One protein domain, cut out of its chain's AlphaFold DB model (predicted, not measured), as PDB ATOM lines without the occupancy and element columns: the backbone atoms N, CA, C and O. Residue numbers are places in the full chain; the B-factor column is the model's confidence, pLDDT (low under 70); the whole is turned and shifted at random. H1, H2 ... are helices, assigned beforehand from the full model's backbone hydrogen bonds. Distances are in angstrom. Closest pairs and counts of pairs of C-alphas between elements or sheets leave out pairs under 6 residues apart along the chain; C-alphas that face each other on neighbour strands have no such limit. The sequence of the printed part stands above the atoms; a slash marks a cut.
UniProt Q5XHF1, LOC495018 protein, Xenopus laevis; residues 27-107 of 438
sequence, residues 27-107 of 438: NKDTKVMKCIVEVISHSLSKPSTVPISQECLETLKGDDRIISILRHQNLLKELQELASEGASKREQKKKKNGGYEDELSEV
ATOM      1  N   ASN A  27      17.803  -2.789  26.003       83.88
ATOM      2  CA  ASN A  27      18.139  -2.078  27.237       83.88
ATOM      3  C   ASN A  27      18.533  -0.600  27.008       83.88
ATOM      4  O   ASN A  27      18.453   0.192  27.943       83.88
ATOM      5  N   LYS A  28      18.936  -0.221  25.787       84.56
ATOM      6  CA  LYS A  28      19.214   1.163  25.387       84.56
ATOM      7  C   LYS A  28      17.923   1.943  25.124       84.56
ATOM      8  O   LYS A  28      17.744   3.006  25.703       84.56
ATOM      9  N   ASP A  29      16.979   1.381  24.380       88.12
ATOM     10  CA  ASP A  29      15.674   1.968  24.063       88.12
ATOM     11  C   ASP A  29      14.843   2.204  25.320       88.12
ATOM     12  O   ASP A  29      14.208   3.244  25.461       88.12
ATOM     13  N   THR A  30      14.891   1.283  26.285       87.88
ATOM     14  CA  THR A  30      14.212   1.482  27.576       87.88
ATOM     15  C   THR A  30      14.823   2.618  28.398       87.88
ATOM     16  O   THR A  30      14.093   3.314  29.105       87.88
ATOM     17  N   LYS A  31      16.141   2.843  28.312       89.69
ATOM     18  CA  LYS A  31      16.803   4.001  28.932       89.69
ATOM     19  C   LYS A  31      16.433   5.290  28.210       89.69
ATOM     20  O   LYS A  31      16.001   6.234  28.860       89.69
ATOM     21  N   VAL A  32      16.513   5.294  26.882       91.50
ATOM     22  CA  VAL A  32      16.118   6.422  26.034       91.50
ATOM     23  C   VAL A  32      14.666   6.811  26.306       91.50
ATOM     24  O   VAL A  32      14.383   7.972  26.572       91.50
ATOM     25  N   MET A  33      13.746   5.847  26.358       89.12
ATOM     26  CA  MET A  33      12.336   6.092  26.658       89.12
ATOM     27  C   MET A  33      12.124   6.665  28.063       89.12
ATOM     28  O   MET A  33      11.353   7.610  28.217       89.12
ATOM     29  N   LYS A  34      12.827   6.156  29.085       89.75
ATOM     30  CA  LYS A  34      12.802   6.751  30.435       89.75
ATOM     31  C   LYS A  34      13.274   8.204  30.410       89.75
ATOM     32  O   LYS A  34      12.612   9.056  30.994       89.75
ATOM     33  N   CYS A  35      14.348   8.484  29.680       92.00
ATOM     34  CA  CYS A  35      14.887   9.827  29.524       92.00
ATOM     35  C   CYS A  35      13.939  10.764  28.766       92.00
ATOM     36  O   CYS A  35      13.749  11.902  29.183       92.00
ATOM     37  N   ILE A  36      13.277  10.291  27.705       91.25
ATOM     38  CA  ILE A  36      12.240  11.054  26.995       91.25
ATOM     39  C   ILE A  36      11.101  11.412  27.959       91.25
ATOM     40  O   ILE A  36      10.686  12.567  28.021       91.25
ATOM     41  N   VAL A  37      10.608  10.442  28.736       89.12
ATOM     42  CA  VAL A  37       9.526  10.670  29.706       89.12
ATOM     43  C   VAL A  37       9.958  11.648  30.799       89.12
ATOM     44  O   VAL A  37       9.163  12.506  31.181       89.12
ATOM     45  N   GLU A  38      11.201  11.570  31.270       88.38
ATOM     46  CA  GLU A  38      11.767  12.511  32.241       88.38
ATOM     47  C   GLU A  38      11.811  13.942  31.677       88.38
ATOM     48  O   GLU A  38      11.308  14.866  32.316       88.38
ATOM     49  N   VAL A  39      12.311  14.124  30.449       87.88
ATOM     50  CA  VAL A  39      12.385  15.434  29.775       87.88
ATOM     51  C   VAL A  39      10.999  16.022  29.512       87.88
ATOM     52  O   VAL A  39      10.776  17.210  29.759       87.88
ATOM     53  N   ILE A  40      10.050  15.212  29.039       86.94
ATOM     54  CA  ILE A  40       8.672  15.657  28.798       86.94
ATOM     55  C   ILE A  40       7.999  16.016  30.124       86.94
ATOM     56  O   ILE A  40       7.366  17.064  30.218       86.94
ATOM     57  N   SER A  41       8.170  15.198  31.164       84.12
ATOM     58  CA  SER A  41       7.599  15.474  32.487       84.12
ATOM     59  C   SER A  41       8.164  16.762  33.074       84.12
ATOM     60  O   SER A  41       7.399  17.583  33.572       84.12
ATOM     61  N   HIS A  42       9.474  16.985  32.938       82.44
ATOM     62  CA  HIS A  42      10.118  18.231  33.342       82.44
ATOM     63  C   HIS A  42       9.552  19.433  32.572       82.44
ATOM     64  O   HIS A  42       9.137  20.412  33.188       82.44
ATOM     65  N   SER A  43       9.449  19.330  31.243       81.62
ATOM     66  CA  SER A  43       8.979  20.412  30.360       81.62
ATOM     67  C   SER A  43       7.493  20.744  30.536       81.62
ATOM     68  O   SER A  43       7.089  21.900  30.417       81.62
ATOM     69  N   LEU A  44       6.661  19.736  30.812       79.00
ATOM     70  CA  LEU A  44       5.225  19.906  31.046       79.00
ATOM     71  C   LEU A  44       4.917  20.319  32.493       79.00
ATOM     72  O   LEU A  44       3.893  20.962  32.742       79.00
ATOM     73  N   SER A  45       5.793  20.001  33.451       77.12
ATOM     74  CA  SER A  45       5.664  20.460  34.834       77.12
ATOM     75  C   SER A  45       6.158  21.907  34.974       77.12
ATOM     76  O   SER A  45       7.348  22.198  35.041       77.12
ATOM     77  N   LYS A  46       5.234  22.866  35.037       62.66
ATOM     78  CA  LYS A  46       5.569  24.247  35.422       62.66
ATOM     79  C   LYS A  46       6.066  24.300  36.878       62.66
ATOM     80  O   LYS A  46       5.493  23.629  37.734       62.66
ATOM     81  N   PRO A  47       7.008  25.210  37.177       59.66
ATOM     82  CA  PRO A  47       8.424  24.880  37.300       59.66
ATOM     83  C   PRO A  47       8.670  23.961  38.509       59.66
ATOM     84  O   PRO A  47       8.561  24.399  39.655       59.66
ATOM     85  N   SER A  48       9.011  22.692  38.278       44.88
ATOM     86  CA  SER A  48       9.467  21.816  39.363       44.88
ATOM     87  C   SER A  48      10.977  21.580  39.268       44.88
ATOM     88  O   SER A  48      11.538  21.304  38.212       44.88
ATOM     89  N   THR A  49      11.640  21.794  40.401       52.34
ATOM     90  CA  THR A  49      13.076  22.019  40.625       52.34
ATOM     91  C   THR A  49      13.958  20.776  40.502       52.34
ATOM     92  O   THR A  49      15.026  20.727  41.108       52.34
ATOM     93  N   VAL A  50      13.522  19.748  39.775       57.62
ATOM     94  CA  VAL A  50      14.355  18.564  39.547       57.62
ATOM     95  C   VAL A  50      15.011  18.726  38.182       57.62
ATOM     96  O   VAL A  50      14.301  18.645  37.178       57.62
ATOM     97  N   PRO A  51      16.322  19.027  38.124       68.69
ATOM     98  CA  PRO A  51      17.025  19.100  36.856       68.69
ATOM     99  C   PRO A  51      16.937  17.740  36.172       68.69
ATOM    100  O   PRO A  51      17.022  16.701  36.831       68.69
ATOM    101  N   ILE A  52      16.766  17.766  34.854       78.62
ATOM    102  CA  ILE A  52      16.871  16.572  34.018       78.62
ATOM    103  C   ILE A  52      18.211  15.901  34.336       78.62
ATOM    104  O   ILE A  52      19.244  16.575  34.403       78.62
ATOM    105  N   SER A  53      18.198  14.588  34.548       83.00
ATOM    106  CA  SER A  53      19.412  13.837  34.826       83.00
ATOM    107  C   SER A  53      20.418  14.001  33.679       83.00
ATOM    108  O   SER A  53      20.093  13.868  32.496       83.00
ATOM    109  N   GLN A  54      21.667  14.321  34.029       84.50
ATOM    110  CA  GLN A  54      22.737  14.551  33.051       84.50
ATOM    111  C   GLN A  54      22.961  13.316  32.161       84.50
ATOM    112  O   GLN A  54      23.136  13.453  30.953       84.50
ATOM    113  N   GLU A  55      22.851  12.114  32.739       86.62
ATOM    114  CA  GLU A  55      22.899  10.840  32.006       86.62
ATOM    115  C   GLU A  55      21.817  10.776  30.918       86.62
ATOM    116  O   GLU A  55      22.077  10.296  29.815       86.62
ATOM    117  N   CYS A  56      20.619  11.308  31.181       90.69
ATOM    118  CA  CYS A  56      19.557  11.351  30.190       90.69
ATOM    119  C   CYS A  56      19.799  12.374  29.091       90.69
ATOM    120  O   CYS A  56      19.546  12.066  27.930       90.69
ATOM    121  N   LEU A  57      20.335  13.555  29.400       87.88
ATOM    122  CA  LEU A  57      20.707  14.513  28.356       87.88
ATOM    123  C   LEU A  57      21.786  13.949  27.432       87.88
ATOM    124  O   LEU A  57      21.684  14.110  26.220       87.88
ATOM    125  N   GLU A  58      22.788  13.266  27.978       90.12
ATOM    126  CA  GLU A  58      23.843  12.621  27.191       90.12
ATOM    127  C   GLU A  58      23.304  11.441  26.379       90.12
ATOM    128  O   GLU A  58      23.597  11.327  25.191       90.12
ATOM    129  N   THR A  59      22.438  10.618  26.977       90.44
ATOM    130  CA  THR A  59      21.795   9.491  26.287       90.44
ATOM    131  C   THR A  59      20.909   9.967  25.134       90.44
ATOM    132  O   THR A  59      20.947   9.383  24.058       90.44
ATOM    133  N   LEU A  60      20.134  11.041  25.323       90.75
ATOM    134  CA  LEU A  60      19.261  11.588  24.280       90.75
ATOM    135  C   LEU A  60      20.045  12.334  23.195       90.75
ATOM    136  O   LEU A  60      19.685  12.252  22.024       90.75
ATOM    137  N   LYS A  61      21.118  13.046  23.563       89.19
ATOM    138  CA  LYS A  61      22.009  13.716  22.603       89.19
ATOM    139  C   LYS A  61      22.865  12.739  21.802       89.19
ATOM    140  O   LYS A  61      23.298  13.108  20.719       89.19
ATOM    141  N   GLY A  62      23.136  11.550  22.338       89.69
ATOM    142  CA  GLY A  62      23.867  10.484  21.654       89.69
ATOM    143  C   GLY A  62      22.982   9.513  20.871       89.69
ATOM    144  O   GLY A  62      23.516   8.632  20.204       89.69
ATOM    145  N   ASP A  63      21.651   9.626  20.953       93.81
ATOM    146  CA  ASP A  63      20.739   8.767  20.193       93.81
ATOM    147  C   ASP A  63      20.494   9.347  18.792       93.81
ATOM    148  O   ASP A  63      19.776  10.335  18.621       93.81
ATOM    149  N   ASP A  64      21.063   8.703  17.771       92.81
ATOM    150  CA  ASP A  64      20.963   9.139  16.371       92.81
ATOM    151  C   ASP A  64      19.520   9.273  15.870       92.81
ATOM    152  O   ASP A  64      19.223  10.143  15.045       92.81
ATOM    153  N   ARG A  65      18.589   8.449  16.371       91.56
ATOM    154  CA  ARG A  65      17.180   8.519  15.955       91.56
ATOM    155  C   ARG A  65      16.554   9.806  16.468       91.56
ATOM    156  O   ARG A  65      15.852  10.484  15.719       91.56
ATOM    157  N   ILE A  66      16.839  10.174  17.716       92.75
ATOM    158  CA  ILE A  66      16.367  11.429  18.311       92.75
ATOM    159  C   ILE A  66      16.981  12.622  17.591       92.75
ATOM    160  O   ILE A  66      16.258  13.551  17.233       92.75
ATOM    161  N   ILE A  67      18.287  12.584  17.323       92.06
ATOM    162  CA  ILE A  67      18.975  13.644  16.576       92.06
ATOM    163  C   ILE A  67      18.333  13.825  15.195       92.06
ATOM    164  O   ILE A  67      18.042  14.952  14.794       92.06
ATOM    165  N   SER A  68      18.073  12.727  14.480       93.12
ATOM    166  CA  SER A  68      17.433  12.750  13.163       93.12
ATOM    167  C   SER A  68      16.029  13.366  13.216       93.12
ATOM    168  O   SER A  68      15.714  14.267  12.434       93.12
ATOM    169  N   ILE A  69      15.211  12.969  14.198       92.06
ATOM    170  CA  ILE A  69      13.863  13.519  14.393       92.06
ATOM    171  C   ILE A  69      13.919  15.017  14.711       92.06
ATOM    172  O   ILE A  69      13.158  15.789  14.132       92.06
ATOM    173  N   LEU A  70      14.822  15.450  15.595       89.69
ATOM    174  CA  LEU A  70      14.962  16.863  15.954       89.69
ATOM    175  C   LEU A  70      15.424  17.712  14.765       89.69
ATOM    176  O   LEU A  70      14.880  18.795  14.551       89.69
ATOM    177  N   ARG A  71      16.366  17.217  13.951       92.12
ATOM    178  CA  ARG A  71      16.783  17.889  12.708       92.12
ATOM    179  C   ARG A  71      15.622  18.020  11.729       92.12
ATOM    180  O   ARG A  71      15.413  19.092  11.170       92.12
ATOM    181  N   HIS A  72      14.840  16.955  11.558       94.62
ATOM    182  CA  HIS A  72      13.675  16.973  10.681       94.62
ATOM    183  C   HIS A  72      12.591  17.942  11.176       94.62
ATOM    184  O   HIS A  72      12.067  18.731  10.393       94.62
ATOM    185  N   GLN A  73      12.287  17.948  12.477       92.44
ATOM    186  CA  GLN A  73      11.338  18.898  13.063       92.44
ATOM    187  C   GLN A  73      11.823  20.344  12.955       92.44
ATOM    188  O   GLN A  73      11.011  21.233  12.707       92.44
ATOM    189  N   ASN A  74      13.129  20.587  13.105       93.81
ATOM    190  CA  ASN A  74      13.692  21.918  12.921       93.81
ATOM    191  C   ASN A  74      13.535  22.393  11.473       93.81
ATOM    192  O   ASN A  74      13.014  23.481  11.250       93.81
ATOM    193  N   LEU A  75      13.861  21.541  10.495       93.12
ATOM    194  CA  LEU A  75      13.645  21.844   9.079       93.12
ATOM    195  C   LEU A  75      12.170  22.153   8.778       93.12
ATOM    196  O   LEU A  75      11.862  23.126   8.098       93.12
ATOM    197  N   LEU A  76      11.237  21.351   9.295       92.75
ATOM    198  CA  LEU A  76       9.806  21.606   9.106       92.75
ATOM    199  C   LEU A  76       9.367  22.933   9.735       92.75
ATOM    200  O   LEU A  76       8.554  23.649   9.150       92.75
ATOM    201  N   LYS A  77       9.912  23.275  10.904       94.81
ATOM    202  CA  LYS A  77       9.640  24.547  11.573       94.81
ATOM    203  C   LYS A  77      10.172  25.731  10.764       94.81
ATOM    204  O   LYS A  77       9.444  26.704  10.601       94.81
ATOM    205  N   GLU A  78      11.375  25.621  10.209       93.69
ATOM    206  CA  GLU A  78      11.960  26.630   9.315       93.69
ATOM    207  C   GLU A  78      11.129  26.799   8.038       93.69
ATOM    208  O   GLU A  78      10.812  27.918   7.639       93.69
ATOM    209  N   LEU A  79      10.683  25.701   7.421       92.12
ATOM    210  CA  LEU A  79       9.800  25.764   6.254       92.12
ATOM    211  C   LEU A  79       8.446  26.399   6.588       92.12
ATOM    212  O   LEU A  79       7.929  27.194   5.801       92.12
ATOM    213  N   GLN A  80       7.870  26.084   7.751       94.38
ATOM    214  CA  GLN A  80       6.635  26.710   8.219       94.38
ATOM    215  C   GLN A  80       6.829  28.209   8.486       94.38
ATOM    216  O   GLN A  80       5.954  29.008   8.144       94.38
ATOM    217  N   GLU A  81       7.972  28.604   9.049       94.88
ATOM    218  CA  GLU A  81       8.336  30.003   9.261       94.88
ATOM    219  C   GLU A  81       8.466  30.741   7.926       94.88
ATOM    220  O   GLU A  81       7.768  31.735   7.723       94.88
ATOM    221  N   LEU A  82       9.220  30.200   6.966       93.38
ATOM    222  CA  LEU A  82       9.360  30.760   5.618       93.38
ATOM    223  C   LEU A  82       8.021  30.841   4.876       93.38
ATOM    224  O   LEU A  82       7.746  31.827   4.190       93.38
ATOM    225  N   ALA A  83       7.157  29.836   5.019       93.69
ATOM    226  CA  ALA A  83       5.821  29.861   4.436       93.69
ATOM    227  C   ALA A  83       4.955  30.965   5.063       93.69
ATOM    228  O   ALA A  83       4.269  31.694   4.339       93.69
ATOM    229  N   SER A  84       5.014  31.128   6.388       91.94
ATOM    230  CA  SER A  84       4.281  32.172   7.112       91.94
ATOM    231  C   SER A  84       4.807  33.576   6.802       91.94
ATOM    232  O   SER A  84       4.024  34.506   6.595       91.94
ATOM    233  N   GLU A  85       6.124  33.725   6.666       94.94
ATOM    234  CA  GLU A  85       6.777  34.970   6.285       94.94
ATOM    235  C   GLU A  85       6.487  35.307   4.816       94.94
ATOM    236  O   GLU A  85       6.180  36.444   4.471       94.94
ATOM    237  N   GLY A  86       6.493  34.313   3.929       90.31
ATOM    238  CA  GLY A  86       6.080  34.470   2.539       90.31
ATOM    239  C   GLY A  86       4.607  34.868   2.409       90.31
ATOM    240  O   GLY A  86       4.265  35.716   1.582       90.31
ATOM    241  N   ALA A  87       3.724  34.301   3.236       88.75
ATOM    242  CA  ALA A  87       2.314  34.679   3.289       88.75
ATOM    243  C   ALA A  87       2.131  36.121   3.790       88.75
ATOM    244  O   ALA A  87       1.434  36.904   3.140       88.75
ATOM    245  N   SER A  88       2.814  36.509   4.869       88.75
ATOM    246  CA  SER A  88       2.739  37.868   5.417       88.75
ATOM    247  C   SER A  88       3.359  38.911   4.476       88.75
ATOM    248  O   SER A  88       2.778  39.979   4.277       88.75
ATOM    249  N   LYS A  89       4.465  38.586   3.790       89.94
ATOM    250  CA  LYS A  89       5.062  39.411   2.723       89.94
ATOM    251  C   LYS A  89       4.094  39.610   1.551       89.94
ATOM    252  O   LYS A  89       3.959  40.731   1.057       89.94
ATOM    253  N   ARG A  90       3.384  38.562   1.113       82.12
ATOM    254  CA  ARG A  90       2.361  38.660   0.050       82.12
ATOM    255  C   ARG A  90       1.160  39.491   0.481       82.12
ATOM    256  O   ARG A  90       0.683  40.303  -0.307       82.12
ATOM    257  N   GLU A  91       0.695  39.338   1.716       83.38
ATOM    258  CA  GLU A  91      -0.398  40.151   2.249       83.38
ATOM    259  C   GLU A  91       0.009  41.627   2.370       83.38
ATOM    260  O   GLU A  91      -0.738  42.516   1.961       83.38
ATOM    261  N   GLN A  92       1.225  41.906   2.848       82.50
ATOM    262  CA  GLN A  92       1.751  43.267   2.917       82.50
ATOM    263  C   GLN A  92       1.917  43.877   1.517       82.50
ATOM    264  O   GLN A  92       1.583  45.045   1.318       82.50
ATOM    265  N   LYS A  93       2.374  43.097   0.527       78.75
ATOM    266  CA  LYS A  93       2.426  43.534  -0.874       78.75
ATOM    267  C   LYS A  93       1.024  43.780  -1.429       78.75
ATOM    268  O   LYS A  93       0.815  44.801  -2.059       78.75
ATOM    269  N   LYS A  94       0.034  42.933  -1.135       78.12
ATOM    270  CA  LYS A  94      -1.362  43.169  -1.533       78.12
ATOM    271  C   LYS A  94      -1.940  44.436  -0.894       78.12
ATOM    272  O   LYS A  94      -2.652  45.156  -1.571       78.12
ATOM    273  N   LYS A  95      -1.607  44.753   0.362       78.50
ATOM    274  CA  LYS A  95      -1.999  46.018   1.016       78.50
ATOM    275  C   LYS A  95      -1.335  47.237   0.366       78.50
ATOM    276  O   LYS A  95      -2.010  48.221   0.100       78.50
ATOM    277  N   LYS A  96      -0.038  47.153   0.049       76.88
ATOM    278  CA  LYS A  96       0.700  48.213  -0.668       76.88
ATOM    279  C   LYS A  96       0.194  48.401  -2.104       76.88
ATOM    280  O   LYS A  96       0.075  49.525  -2.568       76.88
ATOM    281  N   ASN A  97      -0.143  47.309  -2.786       67.75
ATOM    282  CA  ASN A  97      -0.668  47.316  -4.149       67.75
ATOM    283  C   ASN A  97      -2.184  47.592  -4.209       67.75
ATOM    284  O   ASN A  97      -2.678  47.989  -5.256       67.75
ATOM    285  N   GLY A  98      -2.916  47.402  -3.110       61.41
ATOM    286  CA  GLY A  98      -4.349  47.683  -2.994       61.41
ATOM    287  C   GLY A  98      -4.672  49.168  -2.833       61.41
ATOM    288  O   GLY A  98      -5.804  49.558  -3.084       61.41
ATOM    289  N   GLY A  99      -3.683  50.005  -2.497       61.44
ATOM    290  CA  GLY A  99      -3.850  51.462  -2.488       61.44
ATOM    291  C   GLY A  99      -4.227  52.024  -3.863       61.44
ATOM    292  O   GLY A  99      -5.033  52.940  -3.947       61.44
ATOM    293  N   TYR A 100      -3.741  51.405  -4.945       60.47
ATOM    294  CA  TYR A 100      -4.117  51.790  -6.306       60.47
ATOM    295  C   TYR A 100      -5.578  51.443  -6.637       60.47
ATOM    296  O   TYR A 100      -6.204  52.156  -7.413       60.47
ATOM    297  N   GLU A 101      -6.150  50.379  -6.058       67.94
ATOM    298  CA  GLU A 101      -7.566  50.039  -6.277       67.94
ATOM    299  C   GLU A 101      -8.515  50.920  -5.457       67.94
ATOM    300  O   GLU A 101      -9.607  51.240  -5.928       67.94
ATOM    301  N   ASP A 102      -8.086  51.360  -4.273       66.00
ATOM    302  CA  ASP A 102      -8.832  52.318  -3.448       66.00
ATOM    303  C   ASP A 102      -8.841  53.713  -4.105       66.00
ATOM    304  O   ASP A 102      -9.893  54.337  -4.231       66.00
ATOM    305  N   GLU A 103      -7.703  54.157  -4.657       66.94
ATOM    306  CA  GLU A 103      -7.615  55.395  -5.448       66.94
ATOM    307  C   GLU A 103      -8.444  55.326  -6.743       66.94
ATOM    308  O   GLU A 103      -9.121  56.291  -7.108       66.94
ATOM    309  N   LEU A 104      -8.448  54.181  -7.438       66.06
ATOM    310  CA  LEU A 104      -9.299  53.977  -8.617       66.06
ATOM    311  C   LEU A 104     -10.789  53.972  -8.254       66.06
ATOM    312  O   LEU A 104     -11.598  54.510  -9.014       66.06
ATOM    313  N   SER A 105     -11.145  53.415  -7.098       72.94
ATOM    314  CA  SER A 105     -12.512  53.425  -6.575       72.94
ATOM    315  C   SER A 105     -12.955  54.842  -6.203       72.94
ATOM    316  O   SER A 105     -14.055  55.243  -6.582       72.94
ATOM    317  N   GLU A 106     -12.083  55.653  -5.594       72.94
ATOM    318  CA  GLU A 106     -12.374  57.061  -5.289       72.94
ATOM    319  C   GLU A 106     -12.562  57.902  -6.569       72.94
ATOM    320  O   GLU A 106     -13.459  58.751  -6.653       72.94
ATOM    321  N   VAL A 107     -11.760  57.655  -7.611       75.00
ATOM    322  CA  VAL A 107     -11.895  58.339  -8.911       75.00
ATOM    323  C   VAL A 107     -13.178  57.919  -9.640       75.00
ATOM    324  O   VAL A 107     -13.880  58.777 -10.186       75.00
TER     325      VAL A 107
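Overview. This is residues 27 to 107 of the 438 residues of the protein "LOC495018 protein" of Xenopus laevis (UniProt Q5XHF1). A small head of two crossed helices, H1 and H2, has one very long helix, H3, sticking out from it with residues 67 to 107. The printed part has 81 residues with three named helices in the order H1, H2, H3 and no named strand, class all helix. It is extended, with a radius of gyration of the C-alphas of 23.2 A and spans of 76 by 29 by 15 A.

Along the chain. H1, residues 27 to 44, begins at C-alpha 27 (18.139, -2.078, 27.237) and is 25.8 A long. H2 is residues 54 to 61. H3, residues 64 to 107, is 64.3 A long and ends at C-alpha 107 (-11.895, 58.339, -8.911).

Arrangement. H1 touches H2 with residues 31 to 36 alone, about perpendicular at 76 degrees; their closest C-alphas, Cys 35 and Cys 56, are 5.0 A apart. H2 and H3 only just touch, only at the corner, with 3 pairs of C-alphas within 8 A, the closest Leu 60 and Ile 66 at 6.6 A. H1 and H3 are apart. Every O i to N i+4 pair is within hydrogen-bond range in H2, 13 of 14 in H1 and 37 of 40 in H3.

Size, cuts and confidence. The C-alphas of Asn 27 and Val 107, the two farthest apart, are 76.5 A apart. The printed part has no cut and no long link. H3 has a kink of 26 degrees near residue 97. pLDDT is under 70 at residues 46 to 51 and 97 to 104.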